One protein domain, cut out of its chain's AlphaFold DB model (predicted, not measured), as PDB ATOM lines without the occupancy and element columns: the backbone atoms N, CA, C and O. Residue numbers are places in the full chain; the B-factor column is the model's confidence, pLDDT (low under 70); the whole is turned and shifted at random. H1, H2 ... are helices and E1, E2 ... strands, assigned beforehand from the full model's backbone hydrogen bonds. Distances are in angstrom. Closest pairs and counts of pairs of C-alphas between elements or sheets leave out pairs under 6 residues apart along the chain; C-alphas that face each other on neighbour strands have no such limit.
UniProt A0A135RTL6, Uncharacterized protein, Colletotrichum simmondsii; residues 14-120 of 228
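AT A GLANCE: This is residues 14 to 120 of the 228 residues of an uncharacterized protein of Colletotrichum simmondsii (UniProt A0A135RTL6). A two-stranded hairpin, E1 and E2, crosses slantwise past one very long helix, H1, near its residues 34 to 45, while a shorter helix, H2, folds back beside the far end of H1. H1 makes most of the length, with its residues 14 to 33 sticking out as a bare arm, and residues 109 to 120, with the small helix H3, stick out as a tail. The printed part has 107 residues with three named helices and two named strands, in the order H1, H2, E1, E2, H3; the sheet has the order E1 - E2, antiparallel, and the class is mixed, helices and strands. The whole is extended, with few contacts between its parts and a radius of gyration of the C-alphas of 21.5 A; it spans 78 by 33 by 18 A.

IN THESE COORDINATES: Strand E1, residues 83 to 92, is 25.6 A long from first to last C-alpha, beginning at C-alpha 83 at (-45.527, -25.263, -15.817). Strand E2, residues 95 to 103, is 26.4 A long. Helix H1, residues 14 to 58, runs 66.1 A from C-alpha 14 at (-54.681, 10.055, -48.816) to C-alpha 58 at (-45.675, -25.596, 6.161). Helix H2, residues 69 to 79, is 15.3 A long. Helix H3, residues 114 to 117, is 5.0 A long and ends at C-alpha 117 at (-37.875, -15.369, -37.566).

HOW THE PARTS SIT: E1 and E2 form a hairpin of antiparallel neighbour strands, with 161 degrees between their directions. The C-alphas of Tyr 89 and Ser 98 face each other at 4.6 A; N 88 and O 99 are within hydrogen-bond range at 2.8 A, as are N 97 and O 90 at 2.8 A. H1 is near E1, with 8 pairs of C-alphas within 10 A, and near E2, with 5 such pairs. H1 and H2 are close but not clearly touching, the closest C-alphas being those of Leu 57 and Val 73, 6.9 A apart. Their lines stand at a shallow tilt of 28 degrees, and they run opposite ways. H2 and E2 are apart, and H3 is apart from H1, H2 and E1. In H1 and H2 every O i to N i+4 pair is within hydrogen-bond range; H3 is too short for such a pair.

THE WHOLE: The two C-alphas farthest apart, those of Glu 14 and Arg 65, are 77.6 A apart. Without the stretches that stand free, the body has 75 residues and spans 55 by 24 by 17 A. The printed part has no cut. The links H2 to E1 and E1 to E2 are tight, and the links H1 to H2 and E2 to H3, of 10 residues each, are short. The mean pLDDT of the printed part is 76.9; 34 residues are under 70, among them residues 81 to 104.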
ATOM      1  N   GLU A  14     -54.839   9.475 -50.146       93.00
ATOM      2  CA  GLU A  14     -54.681  10.055 -48.816       93.00
ATOM      3  C   GLU A  14     -55.568   9.347 -47.783       93.00
ATOM      4  O   GLU A  14     -55.069   8.895 -46.749       93.00
ATOM      5  N   SER A  15     -56.853   9.142 -48.099       93.50
ATOM      6  CA  SER A  15     -57.788   8.412 -47.233       93.50
ATOM      7  C   SER A  15     -57.328   6.970 -47.017       93.50
ATOM      8  O   SER A  15     -57.301   6.482 -45.886       93.50
ATOM      9  N   ALA A  16     -56.882   6.291 -48.079       91.69
ATOM     10  CA  ALA A  16     -56.346   4.935 -47.983       91.69
ATOM     11  C   ALA A  16     -55.085   4.868 -47.102       91.69
ATOM     12  O   ALA A  16     -54.852   3.890 -46.387       91.69
ATOM     13  N   THR A  17     -54.246   5.901 -47.130       94.00
ATOM     14  CA  THR A  17     -53.037   5.983 -46.301       94.00
ATOM     15  C   THR A  17     -53.372   6.269 -44.840       94.00
ATOM     16  O   THR A  17     -52.836   5.594 -43.959       94.00
ATOM     17  N   ALA A  18     -54.311   7.179 -44.575       93.62
ATOM     18  CA  ALA A  18     -54.808   7.457 -43.232       93.62
ATOM     19  C   ALA A  18     -55.424   6.205 -42.583       93.62
ATOM     20  O   ALA A  18     -55.062   5.856 -41.457       93.62
ATOM     21  N   ILE A  19     -56.264   5.465 -43.319       92.88
ATOM     22  CA  ILE A  19     -56.855   4.201 -42.854       92.88
ATOM     23  C   ILE A  19     -55.758   3.180 -42.514       92.88
ATOM     24  O   ILE A  19     -55.786   2.579 -41.441       92.88
ATOM     25  N   ARG A  20     -54.744   3.015 -43.376       91.56
ATOM     26  CA  ARG A  20     -53.622   2.089 -43.127       91.56
ATOM     27  C   ARG A  20     -52.816   2.450 -41.878       91.56
ATOM     28  O   ARG A  20     -52.383   1.553 -41.156       91.56
ATOM     29  N   LEU A  21     -52.585   3.738 -41.624       91.94
ATOM     30  CA  LEU A  21     -51.895   4.192 -40.415       91.94
ATOM     31  C   LEU A  21     -52.735   3.943 -39.160       91.94
ATOM     32  O   LEU A  21     -52.191   3.486 -38.157       91.94
ATOM     33  N   TYR A  22     -54.044   4.179 -39.237       90.94
ATOM     34  CA  TYR A  22     -54.962   3.932 -38.131       90.94
ATOM     35  C   TYR A  22     -55.060   2.441 -37.776       90.94
ATOM     36  O   TYR A  22     -54.952   2.089 -36.604       90.94
ATOM     37  N   ILE A  23     -55.157   1.555 -38.775       87.25
ATOM     38  CA  ILE A  23     -55.144   0.097 -38.557       87.25
ATOM     39  C   ILE A  23     -53.865  -0.329 -37.827       87.25
ATOM     40  O   ILE A  23     -53.948  -1.012 -36.811       87.25
ATOM     41  N   ARG A  24     -52.691   0.133 -38.279       85.00
ATOM     42  CA  ARG A  24     -51.413  -0.182 -37.609       85.00
ATOM     43  C   ARG A  24     -51.376   0.293 -36.161       85.00
ATOM     44  O   ARG A  24     -50.843  -0.402 -35.306       85.00
ATOM     45  N   GLN A  25     -51.927   1.472 -35.885       86.81
ATOM     46  CA  GLN A  25     -52.007   1.981 -34.521       86.81
ATOM     47  C   GLN A  25     -52.882   1.082 -33.636       86.81
ATOM     48  O   GLN A  25     -52.487   0.768 -32.517       86.81
ATOM     49  N   LEU A  26     -54.034   0.632 -34.143       83.00
ATOM     50  CA  LEU A  26     -54.904  -0.298 -33.420       83.00
ATOM     51  C   LEU A  26     -54.230  -1.656 -33.176       83.00
ATOM     52  O   LEU A  26     -54.384  -2.223 -32.096       83.00
ATOM     53  N   GLU A  27     -53.472  -2.167 -34.149       78.88
ATOM     54  CA  GLU A  27     -52.689  -3.403 -34.004       78.88
ATOM     55  C   GLU A  27     -51.624  -3.275 -32.904       78.88
ATOM     56  O   GLU A  27     -51.520  -4.155 -32.045       78.88
ATOM     57  N   ASP A  28     -50.872  -2.168 -32.893       77.50
ATOM     58  CA  ASP A  28     -49.856  -1.883 -31.876       77.50
ATOM     59  C   ASP A  28     -50.487  -1.765 -30.471       77.50
ATOM     60  O   ASP A  28     -49.999  -2.378 -29.513       77.50
ATOM     61  N   ASP A  29     -51.604  -1.036 -30.349       78.00
ATOM     62  CA  ASP A  29     -52.336  -0.859 -29.088       78.00
ATOM     63  C   ASP A  29     -52.884  -2.199 -28.562       78.00
ATOM     64  O   ASP A  29     -52.745  -2.520 -27.373       78.00
ATOM     65  N   LEU A  30     -53.458  -3.027 -29.444       80.44
ATOM     66  CA  LEU A  30     -53.954  -4.360 -29.099       80.44
ATOM     67  C   LEU A  30     -52.814  -5.277 -28.641       80.44
ATOM     68  O   LEU A  30     -52.936  -5.956 -27.617       80.44
ATOM     69  N   HIS A  31     -51.686  -5.275 -29.356       76.06
ATOM     70  CA  HIS A  31     -50.512  -6.067 -28.995       76.06
ATOM     71  C   HIS A  31     -49.962  -5.671 -27.620       76.06
ATOM     72  O   HIS A  31     -49.643  -6.534 -26.793       76.06
ATOM     73  N   GLN A  32     -49.898  -4.368 -27.337       70.94
ATOM     74  CA  GLN A  32     -49.473  -3.861 -26.037       70.94
ATOM     75  C   GLN A  32     -50.437  -4.289 -24.922       70.94
ATOM     76  O   GLN A  32     -49.989  -4.697 -23.842       70.94
ATOM     77  N   GLN A  33     -51.748  -4.233 -25.172       76.94
ATOM     78  CA  GLN A  33     -52.758  -4.637 -24.198       76.94
ATOM     79  C   GLN A  33     -52.666  -6.131 -23.881       76.94
ATOM     80  O   GLN A  33     -52.609  -6.497 -22.707       76.94
ATOM     81  N   ILE A  34     -52.579  -6.985 -24.908       78.19
ATOM     82  CA  ILE A  34     -52.413  -8.434 -24.743       78.19
ATOM     83  C   ILE A  34     -51.133  -8.732 -23.961       78.19
ATOM     84  O   ILE A  34     -51.177  -9.456 -22.971       78.19
ATOM     85  N   THR A  35     -50.007  -8.123 -24.341       74.88
ATOM     86  CA  THR A  35     -48.720  -8.323 -23.654       74.88
ATOM     87  C   THR A  35     -48.804  -7.949 -22.174       74.88
ATOM     88  O   THR A  35     -48.316  -8.678 -21.310       74.88
ATOM     89  N   THR A  36     -49.452  -6.824 -21.868       76.44
ATOM     90  CA  THR A  36     -49.634  -6.353 -20.490       76.44
ATOM     91  C   THR A  36     -50.500  -7.313 -19.679       76.44
ATOM     92  O   THR A  36     -50.157  -7.636 -18.542       76.44
ATOM     93  N   GLU A  37     -51.604  -7.791 -20.252       77.25
ATOM     94  CA  GLU A  37     -52.502  -8.720 -19.566       77.25
ATOM     95  C   GLU A  37     -51.866 -10.095 -19.362       77.25
ATOM     96  O   GLU A  37     -51.931 -10.625 -18.255       77.25
ATOM     97  N   VAL A  38     -51.173 -10.637 -20.368       79.06
ATOM     98  CA  VAL A  38     -50.413 -11.890 -20.235       79.06
ATOM     99  C   VAL A  38     -49.389 -11.766 -19.111       79.06
ATOM    100  O   VAL A  38     -49.336 -12.625 -18.232       79.06
ATOM    101  N   LYS A  39     -48.626 -10.666 -19.073       77.19
ATOM    102  CA  LYS A  39     -47.658 -10.415 -18.000       77.19
ATOM    103  C   LYS A  39     -48.330 -10.388 -16.624       77.19
ATOM    104  O   LYS A  39     -47.863 -11.062 -15.712       77.19
ATOM    105  N   ARG A  40     -49.452  -9.674 -16.486       79.44
ATOM    106  CA  ARG A  40     -50.218  -9.589 -15.233       79.44
ATOM    107  C   ARG A  40     -50.722 -10.958 -14.766       79.44
ATOM    108  O   ARG A  40     -50.672 -11.253 -13.571       79.44
ATOM    109  N   VAL A  41     -51.221 -11.784 -15.688       77.62
ATOM    110  CA  VAL A  41     -51.702 -13.137 -15.372       77.62
ATOM    111  C   VAL A  41     -50.548 -14.029 -14.920       77.62
ATOM    112  O   VAL A  41     -50.674 -14.696 -13.896       77.62
ATOM    113  N   LEU A  42     -49.409 -13.984 -15.617       79.69
ATOM    114  CA  LEU A  42     -48.208 -14.732 -15.238       79.69
ATOM    115  C   LEU A  42     -47.681 -14.322 -13.854       79.69
ATOM    116  O   LEU A  42     -47.384 -15.186 -13.034       79.69
ATOM    117  N   GLU A  43     -47.620 -13.023 -13.554       80.56
ATOM    118  CA  GLU A  43     -47.215 -12.521 -12.232       80.56
ATOM    119  C   GLU A  43     -48.170 -12.990 -11.125       80.56
ATOM    120  O   GLU A  43     -47.732 -13.484 -10.086       80.56
ATOM    121  N   SER A  44     -49.482 -12.888 -11.358       76.06
ATOM    122  CA  SER A  44     -50.504 -13.344 -10.403       76.06
ATOM    123  C   SER A  44     -50.407 -14.850 -10.150       76.06
ATOM    124  O   SER A  44     -50.572 -15.309  -9.018       76.06
ATOM    125  N   TYR A  45     -50.105 -15.618 -11.198       80.25
ATOM    126  CA  TYR A  45     -49.899 -17.054 -11.104       80.25
ATOM    127  C   TYR A  45     -48.658 -17.411 -10.280       80.25
ATOM    128  O   TYR A  45     -48.745 -18.273  -9.410       80.25
ATOM    129  N   GLU A  46     -47.527 -16.735 -10.486       81.75
ATOM    130  CA  GLU A  46     -46.318 -16.985  -9.691       81.75
ATOM    131  C   GLU A  46     -46.533 -16.674  -8.201       81.75
ATOM    132  O   GLU A  46     -46.063 -17.419  -7.336       81.75
ATOM    133  N   ILE A  47     -47.318 -15.640  -7.878       82.19
ATOM    134  CA  ILE A  47     -47.723 -15.348  -6.494       82.19
ATOM    135  C   ILE A  47     -48.543 -16.507  -5.914       82.19
ATOM    136  O   ILE A  47     -48.223 -17.017  -4.838       82.19
ATOM    137  N   PHE A  48     -49.580 -16.950  -6.630       79.19
ATOM    138  CA  PHE A  48     -50.431 -18.063  -6.203       79.19
ATOM    139  C   PHE A  48     -49.638 -19.362  -6.024       79.19
ATOM    140  O   PHE A  48     -49.788 -20.060  -5.018       79.19
ATOM    141  N   ARG A  49     -48.752 -19.670  -6.975       82.12
ATOM    142  CA  ARG A  49     -47.857 -20.826  -6.927       82.12
ATOM    143  C   ARG A  49     -46.957 -20.771  -5.698       82.12
ATOM    144  O   ARG A  49     -46.868 -21.758  -4.970       82.12
ATOM    145  N   SER A  50     -46.312 -19.630  -5.456       83.81
ATOM    146  CA  SER A  50     -45.452 -19.421  -4.287       83.81
ATOM    147  C   SER A  50     -46.221 -19.664  -2.988       83.81
ATOM    148  O   SER A  50     -45.754 -20.409  -2.126       83.81
ATOM    149  N   HIS A  51     -47.443 -19.131  -2.891       84.44
ATOM    150  CA  HIS A  51     -48.325 -19.354  -1.750       84.44
ATOM    151  C   HIS A  51     -48.656 -20.841  -1.558       84.44
ATOM    152  O   HIS A  51     -48.435 -21.378  -0.475       84.44
ATOM    153  N   CYS A  52     -49.114 -21.541  -2.602       82.50
ATOM    154  CA  CYS A  52     -49.441 -22.971  -2.518       82.50
ATOM    155  C   CYS A  52     -48.236 -23.816  -2.097       82.50
ATOM    156  O   CYS A  52     -48.354 -24.699  -1.247       82.50
ATOM    157  N   GLN A  53     -47.063 -23.519  -2.657       86.94
ATOM    158  CA  GLN A  53     -45.826 -24.196  -2.298       86.94
ATOM    159  C   GLN A  53     -45.475 -23.957  -0.824       86.94
ATOM    160  O   GLN A  53     -45.139 -24.901  -0.116       86.94
ATOM    161  N   GLN A  54     -45.575 -22.719  -0.332       87.00
ATOM    162  CA  GLN A  54     -45.332 -22.404   1.076       87.00
ATOM    163  C   GLN A  54     -46.323 -23.114   2.001       87.00
ATOM    164  O   GLN A  54     -45.894 -23.710   2.987       87.00
ATOM    165  N   SER A  55     -47.617 -23.113   1.671       85.06
ATOM    166  CA  SER A  55     -48.640 -23.822   2.447       85.06
ATOM    167  C   SER A  55     -48.358 -25.324   2.520       85.06
ATOM    168  O   SER A  55     -48.434 -25.912   3.597       85.06
ATOM    169  N   LEU A  56     -47.965 -25.941   1.401       85.25
ATOM    170  CA  LEU A  56     -47.641 -27.365   1.349       85.25
ATOM    171  C   LEU A  56     -46.382 -27.703   2.163       85.25
ATOM    172  O   LEU A  56     -46.348 -28.708   2.869       85.25
ATOM    173  N   LEU A  57     -45.362 -26.842   2.119       88.75
ATOM    174  CA  LEU A  57     -44.143 -27.003   2.916       88.75
ATOM    175  C   LEU A  57     -44.380 -26.764   4.417       88.75
ATOM    176  O   LEU A  57     -43.753 -27.426   5.244       88.75
ATOM    177  N   ALA A  58     -45.280 -25.846   4.776       88.12
ATOM    178  CA  ALA A  58     -45.675 -25.596   6.161       88.12
ATOM    179  C   ALA A  58     -46.471 -26.772   6.749       88.12
ATOM    180  O   ALA A  58     -46.296 -27.106   7.917       88.12
ATOM    181  N   GLY A  59     -47.292 -27.431   5.925       87.31
ATOM    182  CA  GLY A  59     -48.052 -28.628   6.287       87.31
ATOM    183  C   GLY A  59     -47.253 -29.934   6.267       87.31
ATOM    184  O   GLY A  59     -47.846 -30.997   6.451       87.31
ATOM    185  N   LEU A  60     -45.932 -29.894   6.030       87.69
ATOM    186  CA  LEU A  60     -45.104 -31.099   6.027       87.69
ATOM    187  C   LEU A  60     -45.195 -31.807   7.387       87.69
ATOM    188  O   LEU A  60     -44.839 -31.206   8.405       87.69
ATOM    189  N   PRO A  61     -45.626 -33.082   7.425       84.56
ATOM    190  CA  PRO A  61     -45.758 -33.799   8.679       84.56
ATOM    191  C   PRO A  61     -44.421 -33.851   9.434       84.56
ATOM    192  O   PRO A  61     -43.379 -34.067   8.809       84.56
ATOM    193  N   PRO A  62     -44.427 -33.765  10.774       82.06
ATOM    194  CA  PRO A  62     -43.212 -33.829  11.593       82.06
ATOM    195  C   PRO A  62     -42.540 -35.214  11.578       82.06
ATOM    196  O   PRO A  62     -41.545 -35.424  12.258       82.06
ATOM    197  N   LYS A  63     -43.084 -36.168  10.811       88.19
ATOM    198  CA  LYS A  63     -42.588 -37.544  10.692       88.19
ATOM    199  C   LYS A  63     -41.255 -37.661   9.946       88.19
ATOM    200  O   LYS A  63     -40.624 -38.707  10.031       88.19
ATOM    201  N   TYR A  64     -40.852 -36.630   9.204       89.50
ATOM    202  CA  TYR A  64     -39.541 -36.592   8.560       89.50
ATOM    203  C   TYR A  64     -38.481 -36.196   9.575       89.50
ATOM    204  O   TYR A  64     -38.663 -35.223  10.313       89.50
ATOM    205  N   ARG A  65     -37.365 -36.925   9.588       91.69
ATOM    206  CA  ARG A  65     -36.246 -36.566  10.454       91.69
ATOM    207  C   ARG A  65     -35.664 -35.207  10.027       91.69
ATOM    208  O   ARG A  65     -35.752 -34.859   8.841       91.69
ATOM    209  N   PRO A  66     -35.088 -34.414  10.949       91.75
ATOM    210  CA  PRO A  66     -34.515 -33.107  10.622       91.75
ATOM    211  C   PRO A  66     -33.498 -33.147   9.474       91.75
ATOM    212  O   PRO A  66     -33.423 -32.196   8.700       91.75
ATOM    213  N   GLU A  67     -32.771 -34.255   9.329       95.94
ATOM    214  CA  GLU A  67     -31.736 -34.459   8.311       95.94
ATOM    215  C   GLU A  67     -32.325 -34.751   6.921       95.94
ATOM    216  O   GLU A  67     -31.754 -34.351   5.911       95.94
ATOM    217  N   GLU A  68     -33.491 -35.400   6.857       93.81
ATOM    218  CA  GLU A  68     -34.186 -35.766   5.609       93.81
ATOM    219  C   GLU A  68     -35.049 -34.617   5.074       93.81
ATOM    220  O   GLU A  68     -35.352 -34.524   3.880       93.81
ATOM    221  N   ARG A  69     -35.471 -33.711   5.964       90.50
ATOM    222  CA  ARG A  69     -36.390 -32.618   5.636       90.50
ATOM    223  C   ARG A  69     -35.891 -31.732   4.483       90.50
ATOM    224  O   ARG A  69     -36.708 -31.440   3.609       90.50
ATOM    225  N   PRO A  70     -34.611 -31.314   4.407       93.50
ATOM    226  CA  PRO A  70     -34.111 -30.528   3.279       93.50
ATOM    227  C   PRO A  70     -34.269 -31.240   1.929       93.50
ATOM    228  O   PRO A  70     -34.668 -30.605   0.953       93.50
ATOM    229  N   GLU A  71     -34.023 -32.551   1.878       94.56
ATOM    230  CA  GLU A  71     -34.146 -33.350   0.655       94.56
ATOM    231  C   GLU A  71     -35.610 -33.479   0.218       94.56
ATOM    232  O   GLU A  71     -35.937 -33.258  -0.951       94.56
ATOM    233  N   VAL A  72     -36.522 -33.737   1.161       91.81
ATOM    234  CA  VAL A  72     -37.970 -33.784   0.895       91.81
ATOM    235  C   VAL A  72     -38.470 -32.439   0.365       91.81
ATOM    236  O   VAL A  72     -39.190 -32.394  -0.633       91.81
ATOM    237  N   VAL A  73     -38.050 -31.330   0.983       91.19
ATOM    238  CA  VAL A  73     -38.380 -29.973   0.520       91.19
ATOM    239  C   VAL A  73     -37.845 -29.737  -0.895       91.19
ATOM    240  O   VAL A  73     -38.570 -29.204  -1.736       91.19
ATOM    241  N   ALA A  74     -36.601 -30.129  -1.179       90.81
ATOM    242  CA  ALA A  74     -36.003 -29.987  -2.503       90.81
ATOM    243  C   ALA A  74     -36.772 -30.792  -3.561       90.81
ATOM    244  O   ALA A  74     -37.080 -30.267  -4.632       90.81
ATOM    245  N   ARG A  75     -37.159 -32.031  -3.238       90.19
ATOM    246  CA  ARG A  75     -37.918 -32.908  -4.134       90.19
ATOM    247  C   ARG A  75     -39.320 -32.375  -4.412       90.19
ATOM    248  O   ARG A  75     -39.733 -32.348  -5.567       90.19
ATOM    249  N   ILE A  76     -40.009 -31.871  -3.387       87.44
ATOM    250  CA  ILE A  76     -41.306 -31.197  -3.539       87.44
ATOM    251  C   ILE A  76     -41.176 -29.982  -4.452       87.44
ATOM    252  O   ILE A  76     -41.964 -29.837  -5.375       87.44
ATOM    253  N   LYS A  77     -40.167 -29.126  -4.243       85.62
ATOM    254  CA  LYS A  77     -39.939 -27.953  -5.101       85.62
ATOM    255  C   LYS A  77     -39.651 -28.339  -6.552       85.62
ATOM    256  O   LYS A  77     -40.121 -27.657  -7.457       85.62
ATOM    257  N   ALA A  78     -38.889 -29.410  -6.767       84.00
ATOM    258  CA  ALA A  78     -38.525 -29.888  -8.098       84.00
ATOM    259  C   ALA A  78     -39.696 -30.546  -8.844       84.00
ATOM    260  O   ALA A  78     -39.776 -30.433 -10.062       84.00
ATOM    261  N   GLN A  79     -40.589 -31.232  -8.124       81.75
ATOM    262  CA  GLN A  79     -41.707 -31.989  -8.701       81.75
ATOM    263  C   GLN A  79     -43.053 -31.265  -8.623       81.75
ATOM    264  O   GLN A  79     -44.047 -31.783  -9.127       81.75
ATOM    265  N   PHE A  80     -43.116 -30.089  -7.991       80.38
ATOM    266  CA  PHE A  80     -44.347 -29.311  -7.920       80.38
ATOM    267  C   PHE A  80     -44.837 -29.042  -9.351       80.38
ATOM    268  O   PHE A  80     -44.066 -28.473 -10.126       80.38
ATOM    269  N   PRO A  81     -46.065 -29.439  -9.737       66.38
ATOM    270  CA  PRO A  81     -46.571 -29.215 -11.087       66.38
ATOM    271  C   PRO A  81     -46.636 -27.707 -11.326       66.38
ATOM    272  O   PRO A  81     -47.460 -27.003 -10.749       66.38
ATOM    273  N   CYS A  82     -45.680 -27.184 -12.091       64.06
ATOM    274  CA  CYS A  82     -45.364 -25.758 -12.057       64.06
ATOM    275  C   CYS A  82     -45.343 -25.080 -13.417       64.06
ATOM    276  O   CYS A  82     -45.117 -23.870 -13.490       64.06
ATOM    277  N   HIS A  83     -45.601 -25.821 -14.486       69.88
ATOM    278  CA  HIS A  83     -45.527 -25.263 -15.817       69.88
ATOM    279  C   HIS A  83     -46.919 -25.048 -16.390       69.88
ATOM    280  O   HIS A  83     -47.680 -25.998 -16.570       69.88
ATOM    281  N   ILE A  84     -47.218 -23.781 -16.688       67.62
ATOM    282  CA  ILE A  84     -48.308 -23.425 -17.591       67.62
ATOM    283  C   ILE A  84     -47.918 -23.969 -18.962       67.62
ATOM    284  O   ILE A  84     -46.973 -23.491 -19.592       67.62
ATOM    285  N   ASN A  85     -48.622 -25.006 -19.385       65.75
ATOM    286  CA  ASN A  85     -48.547 -25.553 -20.719       65.75
ATOM    287  C   ASN A  85     -49.788 -25.045 -21.446       65.75
ATOM    288  O   ASN A  85     -50.902 -25.324 -21.024       65.75
ATOM    289  N   ASN A  86     -49.603 -24.252 -22.496       63.66
ATOM    290  CA  ASN A  86     -50.674 -23.560 -23.220       63.66
ATOM    291  C   ASN A  86     -51.404 -22.491 -22.392       63.66
ATOM    292  O   ASN A  86     -52.064 -22.769 -21.395       63.66
ATOM    293  N   PHE A  87     -51.312 -21.247 -22.852       66.31
ATOM    294  CA  PHE A  87     -52.159 -20.155 -22.395       66.31
ATOM    295  C   PHE A  87     -53.207 -19.903 -23.472       66.31
ATOM    296  O   PHE A  87     -52.882 -19.453 -24.569       66.31
ATOM    297  N   PHE A  88     -54.455 -20.223 -23.168       67.19
ATOM    298  CA  PHE A  88     -55.582 -19.922 -24.032       67.19
ATOM    299  C   PHE A  88     -56.108 -18.562 -23.627       67.19
ATOM    300  O   PHE A  88     -56.471 -18.368 -22.470       67.19
ATOM    301  N   TYR A  89     -56.138 -17.629 -24.567       58.91
ATOM    302  CA  TYR A  89     -56.799 -16.349 -24.394       58.91
ATOM    303  C   TYR A  89     -57.903 -16.255 -25.428       58.91
ATOM    304  O   TYR A  89     -57.628 -16.316 -26.625       58.91
ATOM    305  N   ASP A  90     -59.131 -16.104 -24.959       53.97
ATOM    306  CA  ASP A  90     -60.290 -15.919 -25.817       53.97
ATOM    307  C   ASP A  90     -60.972 -14.592 -25.479       53.97
ATOM    308  O   ASP A  90     -61.001 -14.166 -24.321       53.97
ATOM    309  N   ASN A  91     -61.494 -13.917 -26.499       48.25
ATOM    310  CA  ASN A  91     -62.311 -12.722 -26.346       48.25
ATOM    311  C   ASN A  91     -63.707 -13.011 -26.888       48.25
ATOM    312  O   ASN A  91     -64.003 -12.796 -28.063       48.25
ATOM    313  N   ILE A  92     -64.571 -13.495 -26.004       46.81
ATOM    314  CA  ILE A  92     -65.919 -13.912 -26.362       46.81
ATOM    315  C   ILE A  92     -66.879 -12.792 -25.974       46.81
ATOM    316  O   ILE A  92     -67.082 -12.517 -24.792       46.81
ATOM    317  N   ALA A  93     -67.481 -12.142 -26.974       55.69
ATOM    318  CA  ALA A  93     -68.454 -11.059 -26.781       55.69
ATOM    319  C   ALA A  93     -67.933  -9.898 -25.899       55.69
ATOM    320  O   ALA A  93     -68.651  -9.373 -25.050       55.69
ATOM    321  N   GLY A  94     -66.667  -9.506 -26.080       47.31
ATOM    322  CA  GLY A  94     -66.041  -8.415 -25.323       47.31
ATOM    323  C   GLY A  94     -65.493  -8.827 -23.952       47.31
ATOM    324  O   GLY A  94     -65.016  -7.972 -23.202       47.31
ATOM    325  N   MET A  95     -65.537 -10.119 -23.613       44.03
ATOM    326  CA  MET A  95     -64.980 -10.656 -22.376       44.03
ATOM    327  C   MET A  95     -63.707 -11.441 -22.650       44.03
ATOM    328  O   MET A  95     -63.713 -12.422 -23.383       44.03
ATOM    329  N   SER A  96     -62.628 -11.027 -21.994       50.69
ATOM    330  CA  SER A  96     -61.366 -11.760 -21.985       50.69
ATOM    331  C   SER A  96     -61.450 -12.943 -21.021       50.69
ATOM    332  O   SER A  96     -61.502 -12.741 -19.805       50.69
ATOM    333  N   CYS A  97     -61.419 -14.156 -21.553       52.56
ATOM    334  CA  CYS A  97     -61.245 -15.389 -20.800       52.56
ATOM    335  C   CYS A  97     -59.816 -15.884 -20.996       52.56
ATOM    336  O   CYS A  97     -59.284 -15.854 -22.104       52.56
ATOM    337  N   SER A  98     -59.196 -16.352 -19.917       58.66
ATOM    338  CA  SER A  98     -57.903 -17.017 -19.988       58.66
ATOM    339  C   SER A  98     -57.989 -18.382 -19.326       58.66
ATOM    340  O   SER A  98     -58.438 -18.463 -18.183       58.66
ATOM    341  N   ALA A  99     -57.525 -19.421 -20.007       65.62
ATOM    342  CA  ALA A  99     -57.351 -20.751 -19.441       65.62
ATOM    343  C   ALA A  99     -55.903 -21.204 -19.630       65.62
ATOM    344  O   ALA A  99     -55.195 -20.729 -20.518       65.62
ATOM    345  N   PHE A 100     -55.452 -22.127 -18.794       68.19
ATOM    346  CA  PHE A 100     -54.138 -22.738 -18.928       68.19
ATOM    347  C   PHE A 100     -54.222 -24.218 -18.587       68.19
ATOM    348  O   PHE A 100     -55.011 -24.609 -17.728       68.19
ATOM    349  N   GLN A 101     -53.418 -25.038 -19.259       67.31
ATOM    350  CA  GLN A 101     -53.209 -26.420 -18.836       67.31
ATOM    351  C   GLN A 101     -51.948 -26.492 -17.981       67.31
ATOM    352  O   GLN A 101     -51.016 -25.697 -18.122       67.31
ATOM    353  N   TYR A 102     -51.915 -27.459 -17.077       64.06
ATOM    354  CA  TYR A 102     -50.734 -27.740 -16.276       64.06
ATOM    355  C   TYR A 102     -49.985 -28.922 -16.869       64.06
ATOM    356  O   TYR A 102     -50.590 -29.922 -17.247       64.06
ATOM    357  N   ALA A 103     -48.660 -28.822 -16.913       68.50
ATOM    358  CA  ALA A 103     -47.800 -29.958 -17.207       68.50
ATOM    359  C   ALA A 103     -46.873 -30.248 -16.025       68.50
ATOM    360  O   ALA A 103     -46.313 -29.338 -15.407       68.50
ATOM    361  N   GLY A 104     -46.689 -31.542 -15.740       65.06
ATOM    362  CA  GLY A 104     -45.709 -32.018 -14.759       65.06
ATOM    363  C   GLY A 104     -44.260 -31.829 -15.219       65.06
ATOM    364  O   GLY A 104     -43.347 -31.835 -14.403       65.06
ATOM    365  N   THR A 105     -44.043 -31.616 -16.518       73.56
ATOM    366  CA  THR A 105     -42.730 -31.352 -17.114       73.56
ATOM    367  C   THR A 105     -42.686 -29.961 -17.724       73.56
ATOM    368  O   THR A 105     -43.681 -29.479 -18.271       73.56
ATOM    369  N   LYS A 106     -41.514 -29.322 -17.671       66.12
ATOM    370  CA  LYS A 106     -41.277 -28.044 -18.344       66.12
ATOM    371  C   LYS A 106     -41.578 -28.202 -19.836       66.12
ATOM    372  O   LYS A 106     -40.974 -29.083 -20.449       66.12
ATOM    373  N   PRO A 107     -42.484 -27.398 -20.425       64.25
ATOM    374  CA  PRO A 107     -42.686 -27.433 -21.861       64.25
ATOM    375  C   PRO A 107     -41.357 -27.134 -22.542       64.25
ATOM    376  O   PRO A 107     -40.580 -26.291 -22.072       64.25
ATOM    377  N   THR A 108     -41.088 -27.849 -23.632       72.31
ATOM    378  CA  THR A 108     -39.942 -27.574 -24.495       72.31
ATOM    379  C   THR A 108     -39.945 -26.085 -24.812       72.31
ATOM    380  O   THR A 108     -40.990 -25.535 -25.166       72.31
ATOM    381  N   SER A 109     -38.802 -25.419 -24.635       69.00
ATOM    382  CA  SER A 109     -38.674 -24.002 -24.966       69.00
ATOM    383  C   SER A 109     -39.257 -23.762 -26.356       69.00
ATOM    384  O   SER A 109     -38.879 -24.454 -27.306       69.00
ATOM    385  N   PHE A 110     -40.192 -22.814 -26.464       67.62
ATOM    386  CA  PHE A 110     -40.790 -22.473 -27.748       67.62
ATOM    387  C   PHE A 110     -39.671 -22.094 -28.716       67.62
ATOM    388  O   PHE A 110     -38.981 -21.088 -28.536       67.62
ATOM    389  N   THR A 111     -39.470 -22.938 -29.720       70.50
ATOM    390  CA  THR A 111     -38.522 -22.672 -30.791       70.50
ATOM    391  C   THR A 111     -39.323 -21.998 -31.883       70.50
ATOM    392  O   THR A 111     -40.174 -22.629 -32.505       70.50
ATOM    393  N   MET A 112     -39.106 -20.694 -32.053       63.47
ATOM    394  CA  MET A 112     -39.777 -19.925 -33.097       63.47
ATOM    395  C   MET A 112     -39.497 -20.600 -34.453       63.47
ATOM    396  O   MET A 112     -38.321 -20.778 -34.784       63.47
ATOM    397  N   PRO A 113     -40.527 -20.983 -35.230       69.38
ATOM    398  CA  PRO A 113     -40.336 -21.491 -36.584       69.38
ATOM    399  C   PRO A 113     -39.488 -20.517 -37.411       69.38
ATOM    400  O   PRO A 113     -39.674 -19.301 -37.302       69.38
ATOM    401  N   GLN A 114     -38.565 -21.031 -38.229       74.69
ATOM    402  CA  GLN A 114     -37.625 -20.188 -38.986       74.69
ATOM    403  C   GLN A 114     -38.331 -19.179 -39.898       74.69
ATOM    404  O   GLN A 114     -37.898 -18.032 -40.015       74.69
ATOM    405  N   ASP A 115     -39.486 -19.559 -40.430       68.31
ATOM    406  CA  ASP A 115     -40.301 -18.714 -41.301       68.31
ATOM    407  C   ASP A 115     -40.884 -17.491 -40.570       68.31
ATOM    408  O   ASP A 115     -41.149 -16.461 -41.180       68.31
ATOM    409  N   LEU A 116     -41.056 -17.562 -39.243       55.09
ATOM    410  CA  LEU A 116     -41.483 -16.415 -38.428       55.09
ATOM    411  C   LEU A 116     -40.300 -15.536 -38.003       55.09
ATOM    412  O   LEU A 116     -40.468 -14.337 -37.771       55.09
ATOM    413  N   ILE A 117     -39.099 -16.113 -37.892       73.12
ATOM    414  CA  ILE A 117     -37.875 -15.369 -37.566       73.12
ATOM    415  C   ILE A 117     -37.524 -14.418 -38.712       73.12
ATOM    416  O   ILE A 117     -37.201 -13.258 -38.455       73.12
ATOM    417  N   SER A 118     -37.662 -14.866 -39.961       71.94
ATOM    418  CA  SER A 118     -37.410 -14.046 -41.152       71.94
ATOM    419  C   SER A 118     -38.398 -12.880 -41.317       71.94
ATOM    420  O   SER A 118     -38.061 -11.875 -41.940       71.94
ATOM    421  N   MET A 119     -39.584 -12.957 -40.699       61.44
ATOM    422  CA  MET A 119     -40.577 -11.874 -40.697       61.44
ATOM    423  C   MET A 119     -40.358 -10.809 -39.612       61.44
ATOM    424  O   MET A 119     -41.048  -9.782 -39.611       61.44
ATOM    425  N   ARG A 120     -39.405 -10.990 -38.683       59.94
ATOM    426  CA  ARG A 120     -39.095  -9.949 -37.691       59.94
ATOM    427  C   ARG A 120     -38.475  -8.741 -38.382       59.94
ATOM    428  O   ARG A 120     -37.333  -8.768 -38.831       59.94
TER     429      ARG A 120